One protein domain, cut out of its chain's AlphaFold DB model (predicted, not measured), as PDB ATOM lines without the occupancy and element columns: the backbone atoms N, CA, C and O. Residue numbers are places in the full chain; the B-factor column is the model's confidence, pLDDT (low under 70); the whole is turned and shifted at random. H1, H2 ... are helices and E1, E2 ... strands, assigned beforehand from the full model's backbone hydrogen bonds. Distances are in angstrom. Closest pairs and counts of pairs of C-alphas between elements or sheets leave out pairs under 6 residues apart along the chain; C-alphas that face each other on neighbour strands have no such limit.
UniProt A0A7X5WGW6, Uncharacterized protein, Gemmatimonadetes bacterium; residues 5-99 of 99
ATOM      1  N   VAL A   5      -2.710 -21.065  54.754       95.56
ATOM      2  CA  VAL A   5      -2.147 -21.496  53.462       95.56
ATOM      3  C   VAL A   5      -1.907 -23.005  53.459       95.56
ATOM      4  O   VAL A   5      -2.423 -23.708  52.593       95.56
ATOM      5  N   GLU A   6      -1.192 -23.530  54.458       95.38
ATOM      6  CA  GLU A   6      -0.921 -24.970  54.577       95.38
ATOM      7  C   GLU A   6      -2.218 -25.788  54.651       95.38
ATOM      8  O   GLU A   6      -2.329 -26.840  54.019       95.38
ATOM      9  N   ALA A   7      -3.215 -25.303  55.394       95.81
ATOM     10  CA  ALA A   7      -4.500 -25.973  55.545       95.81
ATOM     11  C   ALA A   7      -5.283 -26.037  54.223       95.81
ATOM     12  O   ALA A   7      -5.816 -27.099  53.873       95.81
ATOM     13  N   LEU A   8      -5.335 -24.934  53.470       96.88
ATOM     14  CA  LEU A   8      -5.987 -24.894  52.161       96.88
ATOM     15  C   LEU A   8      -5.247 -25.746  51.132       96.88
ATOM     16  O   LEU A   8      -5.883 -26.557  50.459       96.88
ATOM     17  N   THR A   9      -3.921 -25.637  51.049       96.38
ATOM     18  CA  THR A   9      -3.105 -26.425  50.114       96.38
ATOM     19  C   THR A   9      -3.214 -27.922  50.399       96.38
ATOM     20  O   THR A   9      -3.445 -28.711  49.484       96.38
ATOM     21  N   ALA A  10      -3.156 -28.337  51.669       96.50
ATOM     22  CA  ALA A  10      -3.344 -29.739  52.043       96.50
ATOM     23  C   ALA A  10      -4.764 -30.246  51.736       96.50
ATOM     24  O   ALA A  10      -4.951 -31.417  51.404       96.50
ATOM     25  N   THR A  11      -5.774 -29.380  51.845       96.44
ATOM     26  CA  THR A  11      -7.154 -29.719  51.473       96.44
ATOM     27  C   THR A  11      -7.289 -29.870  49.960       96.44
ATOM     28  O   THR A  11      -7.866 -30.858  49.508       96.44
ATOM     29  N   ALA A  12      -6.694 -28.963  49.178       95.62
ATOM     30  CA  ALA A  12      -6.668 -29.050  47.720       95.62
ATOM     31  C   ALA A  12      -6.022 -30.357  47.252       95.62
ATOM     32  O   ALA A  12      -6.619 -31.079  46.455       95.62
ATOM     33  N   ALA A  13      -4.845 -30.683  47.796       95.19
ATOM     34  CA  ALA A  13      -4.113 -31.901  47.464       95.19
ATOM     35  C   ALA A  13      -4.967 -33.154  47.696       95.19
ATOM     36  O   ALA A  13      -5.103 -33.984  46.805       95.19
ATOM     37  N   LYS A  14      -5.657 -33.246  48.842       95.75
ATOM     38  CA  LYS A  14      -6.561 -34.371  49.134       95.75
ATOM     39  C   LYS A  14      -7.708 -34.492  48.134       95.75
ATOM     40  O   LYS A  14      -8.098 -35.610  47.797       95.75
ATOM     41  N   VAL A  15      -8.285 -33.371  47.696       94.25
ATOM     42  CA  VAL A  15      -9.360 -33.388  46.693       94.25
ATOM     43  C   VAL A  15      -8.815 -33.841  45.340       94.25
ATOM     44  O   VAL A  15      -9.399 -34.730  44.728       94.25
ATOM     45  N   ILE A  16      -7.679 -33.291  44.911       92.94
ATOM     46  CA  ILE A  16      -7.007 -33.652  43.656       92.94
ATOM     47  C   ILE A  16      -6.654 -35.147  43.641       92.94
ATOM     48  O   ILE A  16      -7.034 -35.851  42.706       92.94
ATOM     49  N   ASP A  17      -6.039 -35.657  44.711       93.44
ATOM     50  CA  ASP A  17      -5.685 -37.073  44.856       93.44
ATOM     51  C   ASP A  17      -6.918 -37.985  44.810       93.44
ATOM     52  O   ASP A  17      -6.886 -39.077  44.240       93.44
ATOM     53  N   ARG A  18      -8.034 -37.545  45.406       92.50
ATOM     54  CA  ARG A  18      -9.276 -38.324  45.476       92.50
ATOM     55  C   ARG A  18     -10.036 -38.370  44.153       92.50
ATOM     56  O   ARG A  18     -10.694 -39.381  43.882       92.50
ATOM     57  N   VAL A  19     -10.027 -37.273  43.403       90.88
ATOM     58  CA  VAL A  19     -10.687 -37.152  42.094       90.88
ATOM     59  C   VAL A  19      -9.859 -37.867  41.024       90.88
ATOM     60  O   VAL A  19     -10.421 -38.534  40.157       90.88
ATOM     61  N   GLY A  20      -8.531 -37.823  41.143       76.12
ATOM     62  CA  GLY A  20      -7.612 -38.434  40.191       76.12
ATOM     63  C   GLY A  20      -7.473 -37.622  38.897       76.12
ATOM     64  O   GLY A  20      -8.132 -36.606  38.696       76.12
ATOM     65  N   GLY A  21      -6.587 -38.067  38.000       70.81
ATOM     66  CA  GLY A  21      -6.249 -37.330  36.772       70.81
ATOM     67  C   GLY A  21      -7.246 -37.467  35.611       70.81
ATOM     68  O   GLY A  21      -7.073 -36.811  34.583       70.81
ATOM     69  N   SER A  22      -8.259 -38.333  35.727       77.25
ATOM     70  CA  SER A  22      -9.254 -38.557  34.666       77.25
ATOM     71  C   SER A  22     -10.436 -37.591  34.737       77.25
ATOM     72  O   SER A  22     -10.984 -37.236  33.695       77.25
ATOM     73  N   GLU A  23     -10.789 -37.136  35.939       86.94
ATOM     74  CA  GLU A  23     -11.947 -36.282  36.206       86.94
ATOM     75  C   GLU A  23     -11.514 -34.841  36.514       86.94
ATOM     76  O   GLU A  23     -10.403 -34.576  36.986       86.94
ATOM     77  N   GLU A  24     -12.390 -33.883  36.220       91.38
ATOM     78  CA  GLU A  24     -12.121 -32.472  36.481       91.38
ATOM     79  C   GLU A  24     -12.633 -32.051  37.861       91.38
ATOM     80  O   GLU A  24     -13.808 -32.220  38.183       91.38
ATOM     81  N   ALA A  25     -11.748 -31.456  38.659       93.44
ATOM     82  CA  ALA A  25     -12.123 -30.696  39.839       93.44
ATOM     83  C   ALA A  25     -11.493 -29.309  39.780       93.44
ATOM     84  O   ALA A  25     -10.292 -29.158  39.553       93.44
ATOM     85  N   GLN A  26     -12.335 -28.313  40.011       94.94
ATOM     86  CA  GLN A  26     -12.030 -26.896  39.942       94.94
ATOM     87  C   GLN A  26     -12.181 -26.294  41.338       94.94
ATOM     88  O   GLN A  26     -13.248 -26.395  41.946       94.94
ATOM     89  N   LEU A  27     -11.097 -25.741  41.883       96.00
ATOM     90  CA  LEU A  27     -10.980 -25.427  43.305       96.00
ATOM     91  C   LEU A  27     -10.559 -23.974  43.513       96.00
ATOM     92  O   LEU A  27      -9.375 -23.647  43.501       96.00
ATOM     93  N   ASN A  28     -11.550 -23.135  43.806       97.44
ATOM     94  CA  ASN A  28     -11.355 -21.849  44.461       97.44
ATOM     95  C   ASN A  28     -11.811 -21.990  45.912       97.44
ATOM     96  O   ASN A  28     -12.998 -22.172  46.181       97.44
ATOM     97  N   MET A  29     -10.871 -21.935  46.849       97.50
ATOM     98  CA  MET A  29     -11.149 -22.079  48.278       97.50
ATOM     99  C   MET A  29     -10.672 -20.845  49.021       97.50
ATOM    100  O   MET A  29      -9.615 -20.313  48.698       97.50
ATOM    101  N   VAL A  30     -11.435 -20.410  50.023       97.19
ATOM    102  CA  VAL A  30     -11.146 -19.209  50.811       97.19
ATOM    103  C   VAL A  30     -11.306 -19.521  52.297       97.19
ATOM    104  O   VAL A  30     -12.302 -20.120  52.700       97.19
ATOM    105  N   LEU A  31     -10.344 -19.085  53.105       96.69
ATOM    106  CA  LEU A  31     -10.430 -19.019  54.561       96.69
ATOM    107  C   LEU A  31     -10.266 -17.570  55.012       96.69
ATOM    108  O   LEU A  31      -9.455 -16.827  54.465       96.69
ATOM    109  N   CYS A  32     -11.031 -17.188  56.028       94.62
ATOM    110  CA  CYS A  32     -10.929 -15.898  56.691       94.62
ATOM    111  C   CYS A  32     -11.001 -16.128  58.199       94.62
ATOM    112  O   CYS A  32     -11.898 -16.830  58.670       94.62
ATOM    113  N   ASP A  33     -10.057 -15.559  58.940       91.31
ATOM    114  CA  ASP A  33      -9.993 -15.643  60.404       91.31
ATOM    115  C   ASP A  33     -10.388 -14.327  61.098       91.31
ATOM    116  O   ASP A  33     -10.354 -14.231  62.323       91.31
ATOM    117  N   GLY A  34     -10.815 -13.328  60.320       89.75
ATOM    118  CA  GLY A  34     -11.170 -11.992  60.795       89.75
ATOM    119  C   GLY A  34     -10.013 -10.990  60.771       89.75
ATOM    120  O   GLY A  34     -10.277  -9.792  60.822       89.75
ATOM    121  N   GLU A  35      -8.767 -11.445  60.628       90.88
ATOM    122  CA  GLU A  35      -7.588 -10.586  60.438       90.88
ATOM    123  C   GLU A  35      -7.008 -10.709  59.027       90.88
ATOM    124  O   GLU A  35      -6.435  -9.758  58.496       90.88
ATOM    125  N   ARG A  36      -7.145 -11.883  58.412       94.25
ATOM    126  CA  ARG A  36      -6.579 -12.198  57.105       94.25
ATOM    127  C   ARG A  36      -7.563 -12.980  56.266       94.25
ATOM    128  O   ARG A  36      -8.439 -13.685  56.773       94.25
ATOM    129  N   LEU A  37      -7.369 -12.887  54.959       96.88
ATOM    130  CA  LEU A  37      -8.021 -13.743  53.987       96.88
ATOM    131  C   LEU A  37      -6.945 -14.516  53.230       96.88
ATOM    132  O   LEU A  37      -6.072 -13.919  52.610       96.88
ATOM    133  N   THR A  38      -7.045 -15.840  53.231       97.81
ATOM    134  CA  THR A  38      -6.208 -16.716  52.410       97.81
ATOM    135  C   THR A  38      -7.083 -17.437  51.398       97.81
ATOM    136  O   THR A  38      -8.130 -17.977  51.753       97.81
ATOM    137  N   ALA A  39      -6.662 -17.470  50.140       98.12
ATOM    138  CA  ALA A  39      -7.338 -18.215  49.094       98.12
ATOM    139  C   ALA A  39      -6.364 -19.098  48.314       98.12
ATOM    140  O   ALA A  39      -5.195 -18.760  48.151       98.12
ATOM    141  N   VAL A  40      -6.868 -20.221  47.812       98.06
ATOM    142  CA  VAL A  40      -6.177 -21.103  46.867       98.06
ATOM    143  C   VAL A  40      -7.010 -21.188  45.597       98.06
ATOM    144  O   VAL A  40      -8.212 -21.451  45.671       98.06
ATOM    145  N   ARG A  41      -6.354 -20.997  44.448       97.38
ATOM    146  CA  ARG A  41      -6.888 -21.216  43.100       97.38
ATOM    147  C   ARG A  41      -6.142 -22.386  42.474       97.38
ATOM    148  O   ARG A  41      -4.970 -22.253  42.138       97.38
ATOM    149  N   THR A  42      -6.790 -23.533  42.299       96.81
ATOM    150  CA  THR A  42      -6.168 -24.738  41.725       96.81
ATOM    151  C   THR A  42      -7.212 -25.682  41.119       96.81
ATOM    152  O   THR A  42      -8.390 -25.343  41.014       96.81
ATOM    153  N   GLY A  43      -6.791 -26.857  40.667       95.12
ATOM    154  CA  GLY A  43      -7.654 -27.880  40.091       95.12
ATOM    155  C   GLY A  43      -6.861 -29.089  39.601       95.12
ATOM    156  O   GLY A  43      -5.641 -29.134  39.743       95.12
ATOM    157  N   THR A  44      -7.548 -30.073  39.018       94.44
ATOM    158  CA  THR A  44      -6.909 -31.266  38.418       94.44
ATOM    159  C   THR A  44      -6.402 -31.029  36.988       94.44
ATOM    160  O   THR A  44      -5.718 -31.881  36.421       94.44
ATOM    161  N   ARG A  45      -6.729 -29.878  36.389       92.00
ATOM    162  CA  ARG A  45      -6.311 -29.440  35.047       92.00
ATOM    163  C   ARG A  45      -5.429 -28.200  35.155       92.00
ATOM    164  O   ARG A  45      -5.575 -27.455  36.112       92.00
ATOM    165  N   LEU A  46      -4.571 -27.981  34.152       90.00
ATOM    166  CA  LEU A  46      -3.712 -26.789  34.056       90.00
ATOM    167  C   LEU A  46      -4.531 -25.492  33.947       90.00
ATOM    168  O   LEU A  46      -4.174 -24.461  34.512       90.00
ATOM    169  N   GLU A  47      -5.626 -25.542  33.190       91.56
ATOM    170  CA  GLU A  47      -6.612 -24.470  33.168       91.56
ATOM    171  C   GLU A  47      -7.594 -24.679  34.319       91.56
ATOM    172  O   GLU A  47      -8.137 -25.766  34.506       91.56
ATOM    173  N   THR A  48      -7.821 -23.624  35.094       92.19
ATOM    174  CA  THR A  48      -8.765 -23.618  36.212       92.19
ATOM    175  C   THR A  48      -9.559 -22.318  36.192       92.19
ATOM    176  O   THR A  48      -9.108 -21.305  35.640       92.19
ATOM    177  N   ASN A  49     -10.747 -22.330  36.781       93.75
ATOM    178  CA  ASN A  49     -11.624 -21.173  36.909       93.75
ATOM    179  C   ASN A  49     -10.908 -19.976  37.539       93.75
ATOM    180  O   ASN A  49      -9.927 -20.093  38.273       93.75
ATOM    181  N   SER A  50     -11.363 -18.786  37.167       95.50
ATOM    182  CA  SER A  50     -10.696 -17.532  37.479       95.50
ATOM    183  C   SER A  50     -10.835 -17.130  38.946       95.50
ATOM    184  O   SER A  50     -11.771 -17.512  39.647       95.50
ATOM    185  N   LEU A  51      -9.885 -16.314  39.390       96.56
ATOM    186  CA  LEU A  51      -9.959 -15.535  40.617       96.56
ATOM    187  C   LEU A  51      -9.233 -14.216  40.349       96.56
ATOM    188  O   LEU A  51      -8.183 -14.201  39.706       96.56
ATOM    189  N   TYR A  52      -9.797 -13.116  40.822       95.88
ATOM    190  CA  TYR A  52      -9.267 -11.775  40.631       95.88
ATOM    191  C   TYR A  52      -9.120 -11.072  41.968       95.88
ATOM    192  O   TYR A  52      -9.912 -11.296  42.881       95.88
ATOM    193  N   VAL A  53      -8.143 -10.172  42.042       95.81
ATOM    194  CA  VAL A  53      -7.923  -9.268  43.166       95.81
ATOM    195  C   VAL A  53      -8.006  -7.816  42.703       95.81
ATOM    196  O   VAL A  53      -7.412  -7.440  41.693       95.81
ATOM    197  N   ALA A  54      -8.723  -6.981  43.447       94.44
ATOM    198  CA  ALA A  54      -8.728  -5.533  43.268       94.44
ATOM    199  C   ALA A  54      -8.309  -4.849  44.567       94.44
ATOM    200  O   ALA A  54      -8.858  -5.123  45.633       94.44
ATOM    201  N   ARG A  55      -7.351  -3.924  44.471       93.31
ATOM    202  CA  ARG A  55      -6.972  -3.045  45.582       93.31
ATOM    203  C   ARG A  55      -7.755  -1.745  45.468       93.31
ATOM    204  O   ARG A  55      -7.716  -1.108  44.418       93.31
ATOM    205  N   ARG A  56      -8.412  -1.346  46.554       91.56
ATOM    206  CA  ARG A  56      -9.162  -0.090  46.686       91.56
ATOM    207  C   ARG A  56     -10.160   0.145  45.542       91.56
ATOM    208  O   ARG A  56     -10.125   1.210  44.919       91.56
ATOM    209  N   PRO A  57     -11.016  -0.836  45.191       91.44
ATOM    210  CA  PRO A  57     -12.027  -0.601  44.169       91.44
ATOM    211  C   PRO A  57     -13.009   0.499  44.622       91.44
ATOM    212  O   PRO A  57     -13.187   0.689  45.826       91.44
ATOM    213  N   PRO A  58     -13.710   1.195  43.705       89.94
ATOM    214  CA  PRO A  58     -14.586   2.321  44.058       89.94
ATOM    215  C   PRO A  58     -15.660   2.017  45.117       89.94
ATOM    216  O   PRO A  58     -16.059   2.905  45.861       89.94
ATOM    217  N   PHE A  59     -16.119   0.765  45.199       88.94
ATOM    218  CA  PHE A  59     -17.117   0.308  46.173       88.94
ATOM    219  C   PHE A  59     -16.518  -0.162  47.513       88.94
ATOM    220  O   PHE A  59     -17.265  -0.414  48.454       88.94
ATOM    221  N   ALA A  60     -15.192  -0.289  47.607       90.00
ATOM    222  CA  ALA A  60     -14.448  -0.609  48.825       90.00
ATOM    223  C   ALA A  60     -13.102   0.151  48.824       90.00
ATOM    224  O   ALA A  60     -12.041  -0.461  48.671       90.00
ATOM    225  N   PRO A  61     -13.128   1.493  48.948       89.62
ATOM    226  CA  PRO A  61     -11.965   2.353  48.699       89.62
ATOM    227  C   PRO A  61     -10.796   2.119  49.665       89.62
ATOM    228  O   PRO A  61      -9.650   2.389  49.314       89.62
ATOM    229  N   ASP A  62     -11.072   1.564  50.844       91.00
ATOM    230  CA  ASP A  62     -10.067   1.265  51.868       91.00
ATOM    231  C   ASP A  62      -9.702  -0.228  51.929       91.00
ATOM    232  O   ASP A  62      -8.943  -0.647  52.797       91.00
ATOM    233  N   GLY A  63     -10.249  -1.050  51.026       91.69
ATOM    234  CA  GLY A  63     -10.167  -2.507  51.105       91.69
ATOM    235  C   GLY A  63      -9.428  -3.179  49.952       91.69
ATOM    236  O   GLY A  63      -9.023  -2.560  48.965       91.69
ATOM    237  N   VAL A  64      -9.298  -4.497  50.069       94.25
ATOM    238  CA  VAL A  64      -8.919  -5.402  48.980       94.25
ATOM    239  C   VAL A  64     -10.075  -6.374  48.771       94.25
ATOM    240  O   VAL A  64     -10.676  -6.843  49.734       94.25
ATOM    241  N   VAL A  65     -10.407  -6.657  47.515       93.44
ATOM    242  CA  VAL A  65     -11.537  -7.515  47.146       93.44
ATOM    243  C   VAL A  65     -11.037  -8.679  46.310       93.44
ATOM    244  O   VAL A  65     -10.296  -8.466  45.352       93.44
ATOM    245  N   LEU A  66     -11.481  -9.888  46.656       94.88
ATOM    246  CA  LEU A  66     -11.396 -11.057  45.788       94.88
ATOM    247  C   LEU A  66     -12.745 -11.331  45.140       94.88
ATOM    248  O   LEU A  66     -13.783 -11.230  45.793       94.88
ATOM    249  N   ALA A  67     -12.717 -11.720  43.872       94.62
ATOM    250  CA  ALA A  67     -13.910 -12.112  43.139       94.62
ATOM    251  C   ALA A  67     -13.583 -13.217  42.130       94.62
ATOM    252  O   ALA A  67     -12.501 -13.233  41.546       94.62
ATOM    253  N   SER A  68     -14.515 -14.148  41.918       94.69
ATOM    254  CA  SER A  68     -14.379 -15.203  40.900       94.69
ATOM    255  C   SER A  68     -14.372 -14.639  39.479       94.69
ATOM    256  O   SER A  68     -13.755 -15.206  38.581       94.69
ATOM    257  N   GLU A  69     -15.022 -13.498  39.284       91.81
ATOM    258  CA  GLU A  69     -15.110 -12.761  38.029       91.81
ATOM    259  C   GLU A  69     -14.815 -11.293  38.318       91.81
ATOM    260  O   GLU A  69     -15.093 -10.818  39.417       91.81
ATOM    261  N   ALA A  70     -14.242 -10.571  37.358       85.69
ATOM    262  CA  ALA A  70     -14.029  -9.137  37.490       85.69
ATOM    263  C   ALA A  70     -15.338  -8.399  37.152       85.69
ATOM    264  O   ALA A  70     -15.682  -8.321  35.971       85.69
ATOM    265  N   PRO A  71     -16.085  -7.845  38.128       73.00
ATOM    266  CA  PRO A  71     -17.214  -6.987  37.803       73.00
ATOM    267  C   PRO A  71     -16.702  -5.717  37.101       73.00
ATOM    268  O   PRO A  71     -15.863  -4.984  37.637       73.00
ATOM    269  N   GLU A  72     -17.187  -5.474  35.880       69.75
ATOM    270  CA  GLU A  72     -17.034  -4.206  35.145       69.75
ATOM    271  C   GLU A  72     -17.588  -3.027  35.981       69.75
ATOM    272  O   GLU A  72     -18.487  -3.220  36.793       69.75
ATOM    273  N   ALA A  73     -17.190  -1.755  35.873       61.75
ATOM    274  CA  ALA A  73     -16.026  -1.072  35.312       61.75
ATOM    275  C   ALA A  73     -15.557  -0.043  36.372       61.75
ATOM    276  O   ALA A  73     -16.352   0.407  37.197       61.75
ATOM    277  N   GLY A  74     -14.279   0.354  36.360       68.62
ATOM    278  CA  GLY A  74     -13.734   1.380  37.273       68.62
ATOM    279  C   GLY A  74     -12.867   0.858  38.426       68.62
ATOM    280  O   GLY A  74     -12.276   1.660  39.144       68.62
ATOM    281  N   ALA A  75     -12.727  -0.462  38.575       79.81
ATOM    282  CA  ALA A  75     -11.721  -1.084  39.433       79.81
ATOM    283  C   ALA A  75     -10.608  -1.726  38.588       79.81
ATOM    284  O   ALA A  75     -10.878  -2.342  37.557       79.81
ATOM    285  N   ALA A  76      -9.357  -1.594  39.036       88.69
ATOM    286  CA  ALA A  76      -8.220  -2.289  38.443       88.69
ATOM    287  C   ALA A  76      -8.133  -3.711  39.020       88.69
ATOM    288  O   ALA A  76      -7.556  -3.926  40.088       88.69
ATOM    289  N   TRP A  77      -8.742  -4.668  38.323       93.75
ATOM    290  CA  TRP A  77      -8.683  -6.086  38.670       93.75
ATOM    291  C   TRP A  77      -7.405  -6.718  38.119       93.75
ATOM    292  O   TRP A  77      -7.101  -6.591  36.935       93.75
ATOM    293  N   SER A  78      -6.665  -7.414  38.975       94.38
ATOM    294  CA  SER A  78      -5.523  -8.244  38.589       94.38
ATOM    295  C   SER A  78      -5.914  -9.716  38.706       94.38
ATOM    296  O   SER A  78      -6.506 -10.093  39.721       94.38
ATOM    297  N   PRO A  79      -5.635 -10.558  37.699       94.69
ATOM    298  CA  PRO A  79      -5.865 -11.990  37.821       94.69
ATOM    299  C   PRO A  79      -4.926 -12.584  38.878       94.69
ATOM    300  O   PRO A  79      -3.781 -12.158  39.012       94.69
ATOM    301  N   VAL A  80      -5.418 -13.570  39.619       95.75
ATOM    302  CA  VAL A  80      -4.602 -14.442  40.473       95.75
ATOM    303  C   VAL A  80      -4.119 -15.608  39.619       95.75
ATOM    304  O   VAL A  80      -4.924 -16.205  38.902       95.75
ATOM    305  N   ASP A  81      -2.832 -15.948  39.682       96.00
ATOM    306  CA  ASP A  81      -2.238 -17.007  38.859       96.00
ATOM    307  C   ASP A  81      -2.885 -18.379  39.100       96.00
ATOM    308  O   ASP A  81      -3.456 -18.659  40.156       96.00
ATOM    309  N   GLY A  82      -2.855 -19.241  38.084       96.19
ATOM    310  CA  GLY A  82      -3.406 -20.592  38.197       96.19
ATOM    311  C   GLY A  82      -2.513 -21.445  39.086       96.19
ATOM    312  O   GLY A  82      -1.296 -21.295  39.031       96.19
ATOM    313  N   HIS A  83      -3.108 -22.334  39.880       96.62
ATOM    314  CA  HIS A  83      -2.373 -23.170  40.835       96.62
ATOM    315  C   HIS A  83      -1.525 -22.331  41.785       96.62
ATOM    316  O   HIS A  83      -0.333 -22.559  41.929       96.62
ATOM    317  N   SER A  84      -2.140 -21.336  42.411       97.81
ATOM    318  CA  SER A  84      -1.472 -20.447  43.354       97.81
ATOM    319  C   SER A  84      -2.301 -20.268  44.615       97.81
ATOM    320  O   SER A  84      -3.506 -20.552  44.650       97.81
ATOM    321  N   TRP A  85      -1.648 -19.784  45.663       97.88
ATOM    322  CA  TRP A  85      -2.325 -19.190  46.802       97.88
ATOM    323  C   TRP A  85      -2.140 -17.673  46.799       97.88
ATOM    324  O   TRP A  85      -1.174 -17.141  46.252       97.88
ATOM    325  N   ILE A  86      -3.081 -16.978  47.431       98.12
ATOM    326  CA  ILE A  86      -3.041 -15.541  47.690       98.12
ATOM    327  C   ILE A  86      -3.454 -15.282  49.140       98.12
ATOM    328  O   ILE A  86      -4.414 -15.867  49.635       98.12
ATOM    329  N   GLU A  87      -2.726 -14.413  49.827       97.56
ATOM    330  CA  GLU A  87      -3.035 -13.952  51.176       97.56
ATOM    331  C   GLU A  87      -3.194 -12.436  51.173       97.56
ATOM    332  O   GLU A  87      -2.406 -11.717  50.551       97.56
ATOM    333  N   ILE A  88      -4.230 -11.971  51.860       96.88
ATOM    334  CA  ILE A  88      -4.566 -10.570  52.057       96.88
ATOM    335  C   ILE A  88      -4.528 -10.305  53.557       96.88
ATOM    336  O   ILE A  88      -5.306 -10.883  54.317       96.88
ATOM    337  N   ASP A  89      -3.619  -9.427  53.958       94.50
ATOM    338  CA  ASP A  89      -3.443  -8.987  55.336       94.50
ATOM    339  C   ASP A  89      -4.380  -7.794  55.647       94.50
ATOM    340  O   ASP A  89      -4.820  -7.073  54.743       94.50
ATOM    341  N   ALA A  90      -4.684  -7.556  56.929       90.94
ATOM    342  CA  ALA A  90      -5.581  -6.479  57.379       90.94
ATOM    343  C   ALA A  90      -5.151  -5.064  56.939       90.94
ATOM    344  O   ALA A  90      -5.981  -4.161  56.853       90.94
ATOM    345  N   ASP A  91      -3.861  -4.860  56.669       90.31
ATOM    346  CA  ASP A  91      -3.289  -3.593  56.201       90.31
ATOM    347  C   ASP A  91      -3.374  -3.410  54.671       90.31
ATOM    348  O   ASP A  91      -2.889  -2.416  54.121       90.31
ATOM    349  N   GLY A  92      -3.987  -4.365  53.964       90.69
ATOM    350  CA  GLY A  92      -4.072  -4.388  52.507       90.69
ATOM    351  C   GLY A  92      -2.807  -4.915  51.823       90.69
ATOM    352  O   GLY A  92      -2.674  -4.791  50.594       90.69
ATOM    353  N   GLY A  93      -1.874  -5.496  52.584       94.12
ATOM    354  CA  GLY A  93      -0.805  -6.334  52.065       94.12
ATOM    355  C   GLY A  93      -1.388  -7.493  51.260       94.12
ATOM    356  O   GLY A  93      -2.371  -8.104  51.660       94.12
ATOM    357  N   VAL A  94      -0.804  -7.772  50.094       95.94
ATOM    358  CA  VAL A  94      -1.194  -8.918  49.262       95.94
ATOM    359  C   VAL A  94       0.064  -9.672  48.883       95.94
ATOM    360  O   VAL A  94       1.004  -9.063  48.360       95.94
ATOM    361  N   ARG A  95       0.070 -10.976  49.144       96.25
ATOM    362  CA  ARG A  95       1.138 -11.915  48.789       96.25
ATOM    363  C   ARG A  95       0.542 -13.072  48.008       96.25
ATOM    364  O   ARG A  95      -0.575 -13.478  48.298       96.25
ATOM    365  N   SER A  96       1.277 -13.598  47.042       96.25
ATOM    366  CA  SER A  96       0.845 -14.751  46.257       96.25
ATOM    367  C   SER A  96       2.035 -15.577  45.800       96.25
ATOM    368  O   SER A  96       3.094 -15.014  45.514       96.25
ATOM    369  N   GLU A  97       1.846 -16.889  45.690       97.38
ATOM    370  CA  GLU A  97       2.874 -17.823  45.228       97.38
ATOM    371  C   GLU A  97       2.230 -19.039  44.552       97.38
ATOM    372  O   GLU A  97       1.124 -19.453  44.906       97.38
ATOM    373  N   VAL A  98       2.925 -19.590  43.558       95.50
ATOM    374  CA  VAL A  98       2.524 -20.807  42.838       95.50
ATOM    375  C   VAL A  98       2.722 -22.033  43.739       95.50
ATOM    376  O   VAL A  98       3.670 -22.078  44.520       95.50
ATOM    377  N   LEU A  99       1.802 -22.994  43.650       90.06
ATOM    378  CA  LEU A  99       1.780 -24.256  44.399       90.06
ATOM    379  C   LEU A  99       2.793 -25.285  43.883       90.06
ATOM    380  O   LEU A  99       3.064 -25.302  42.660       90.06
TER     381      LEU A  99
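AT A GLANCE: This is residues 5 to 99 of the 99 residues of an uncharacterized protein of Gemmatimonadetes bacterium (UniProt A0A7X5WGW6). A four-stranded antiparallel sheet, E1 E2 E6 E7, stands between the single helix H1, which packs over E1 and E2 on one face, and a smaller three-stranded sheet, E4 E3 E5, set on the side away from H1. The two sheets are only loosely joined, E4 coming nearest to E6. The printed part has 95 residues, with one named helix and seven named strands in the order H1 E1 E2 E3 E4 E5 E6 E7; both sheets are antiparallel and the class is mixed, helices and strands. It is compact, with a radius of gyration of the C-alphas of 13.9 A, yet elongated in outline, spanning 43 by 28 by 17 A.

IN THESE COORDINATES: H1, residues 5 to 19, begins with C-alpha 5 at (-2.147, -21.496, 53.462) and is 21.1 A long. E1, residues 26 to 32, is 20.1 A long, and E2, residues 36 to 43, is 23.2 A. E3, residues 52 to 55, begins with C-alpha 52 at (-9.267, -11.775, 40.631). E4 is residues 64 to 67 and E5 residues 77 to 79. E6, residues 84 to 89, is 16.7 A long. E7, residues 94 to 98, is 14.0 A long and ends with C-alpha 98 at (2.524, -20.807, 42.838).

HOW THE PARTS SIT: The larger sheet runs E1 E2 E6 E7, with E1 and E7 as edge strands. E1 and E2 form a hairpin, with N 29 and O 40 2.9 A apart, within hydrogen-bond range. E2 and E6 are antiparallel at 170 degrees, with N 39 and O 86 at 2.8 A. E6 and E7 form a hairpin, with N 87 and O 95 at 2.8 A. H1 makes two layers with this sheet, a helix on one face of it: its height over the sheet is 9.2 A, and it runs along the strands, at 24 degrees to E1 on the local plane. The closest C-alphas of H1 and E2 are those of Val 5 and Thr 38, 6.4 A apart. In H1 every O i to N i+4 pair is within hydrogen-bond range. In the smaller sheet, E3 and E4 form a hairpin, with N 54 and O 65 at 2.9 A, and E3 and E5 have N 53 and O 78 at 2.8 A. The closest C-alphas of E4 and E6 are those of Val 64 and Ile 88, 7.4 A apart. H1 is not on the smaller sheet.

THE WHOLE: The two C-alphas farthest apart are those of Ser 22 and Asp 62, 43.4 A. The printed part has no cut and no long link. The mean pLDDT of the printed part is 92.3; residues 72 to 74 are under 70.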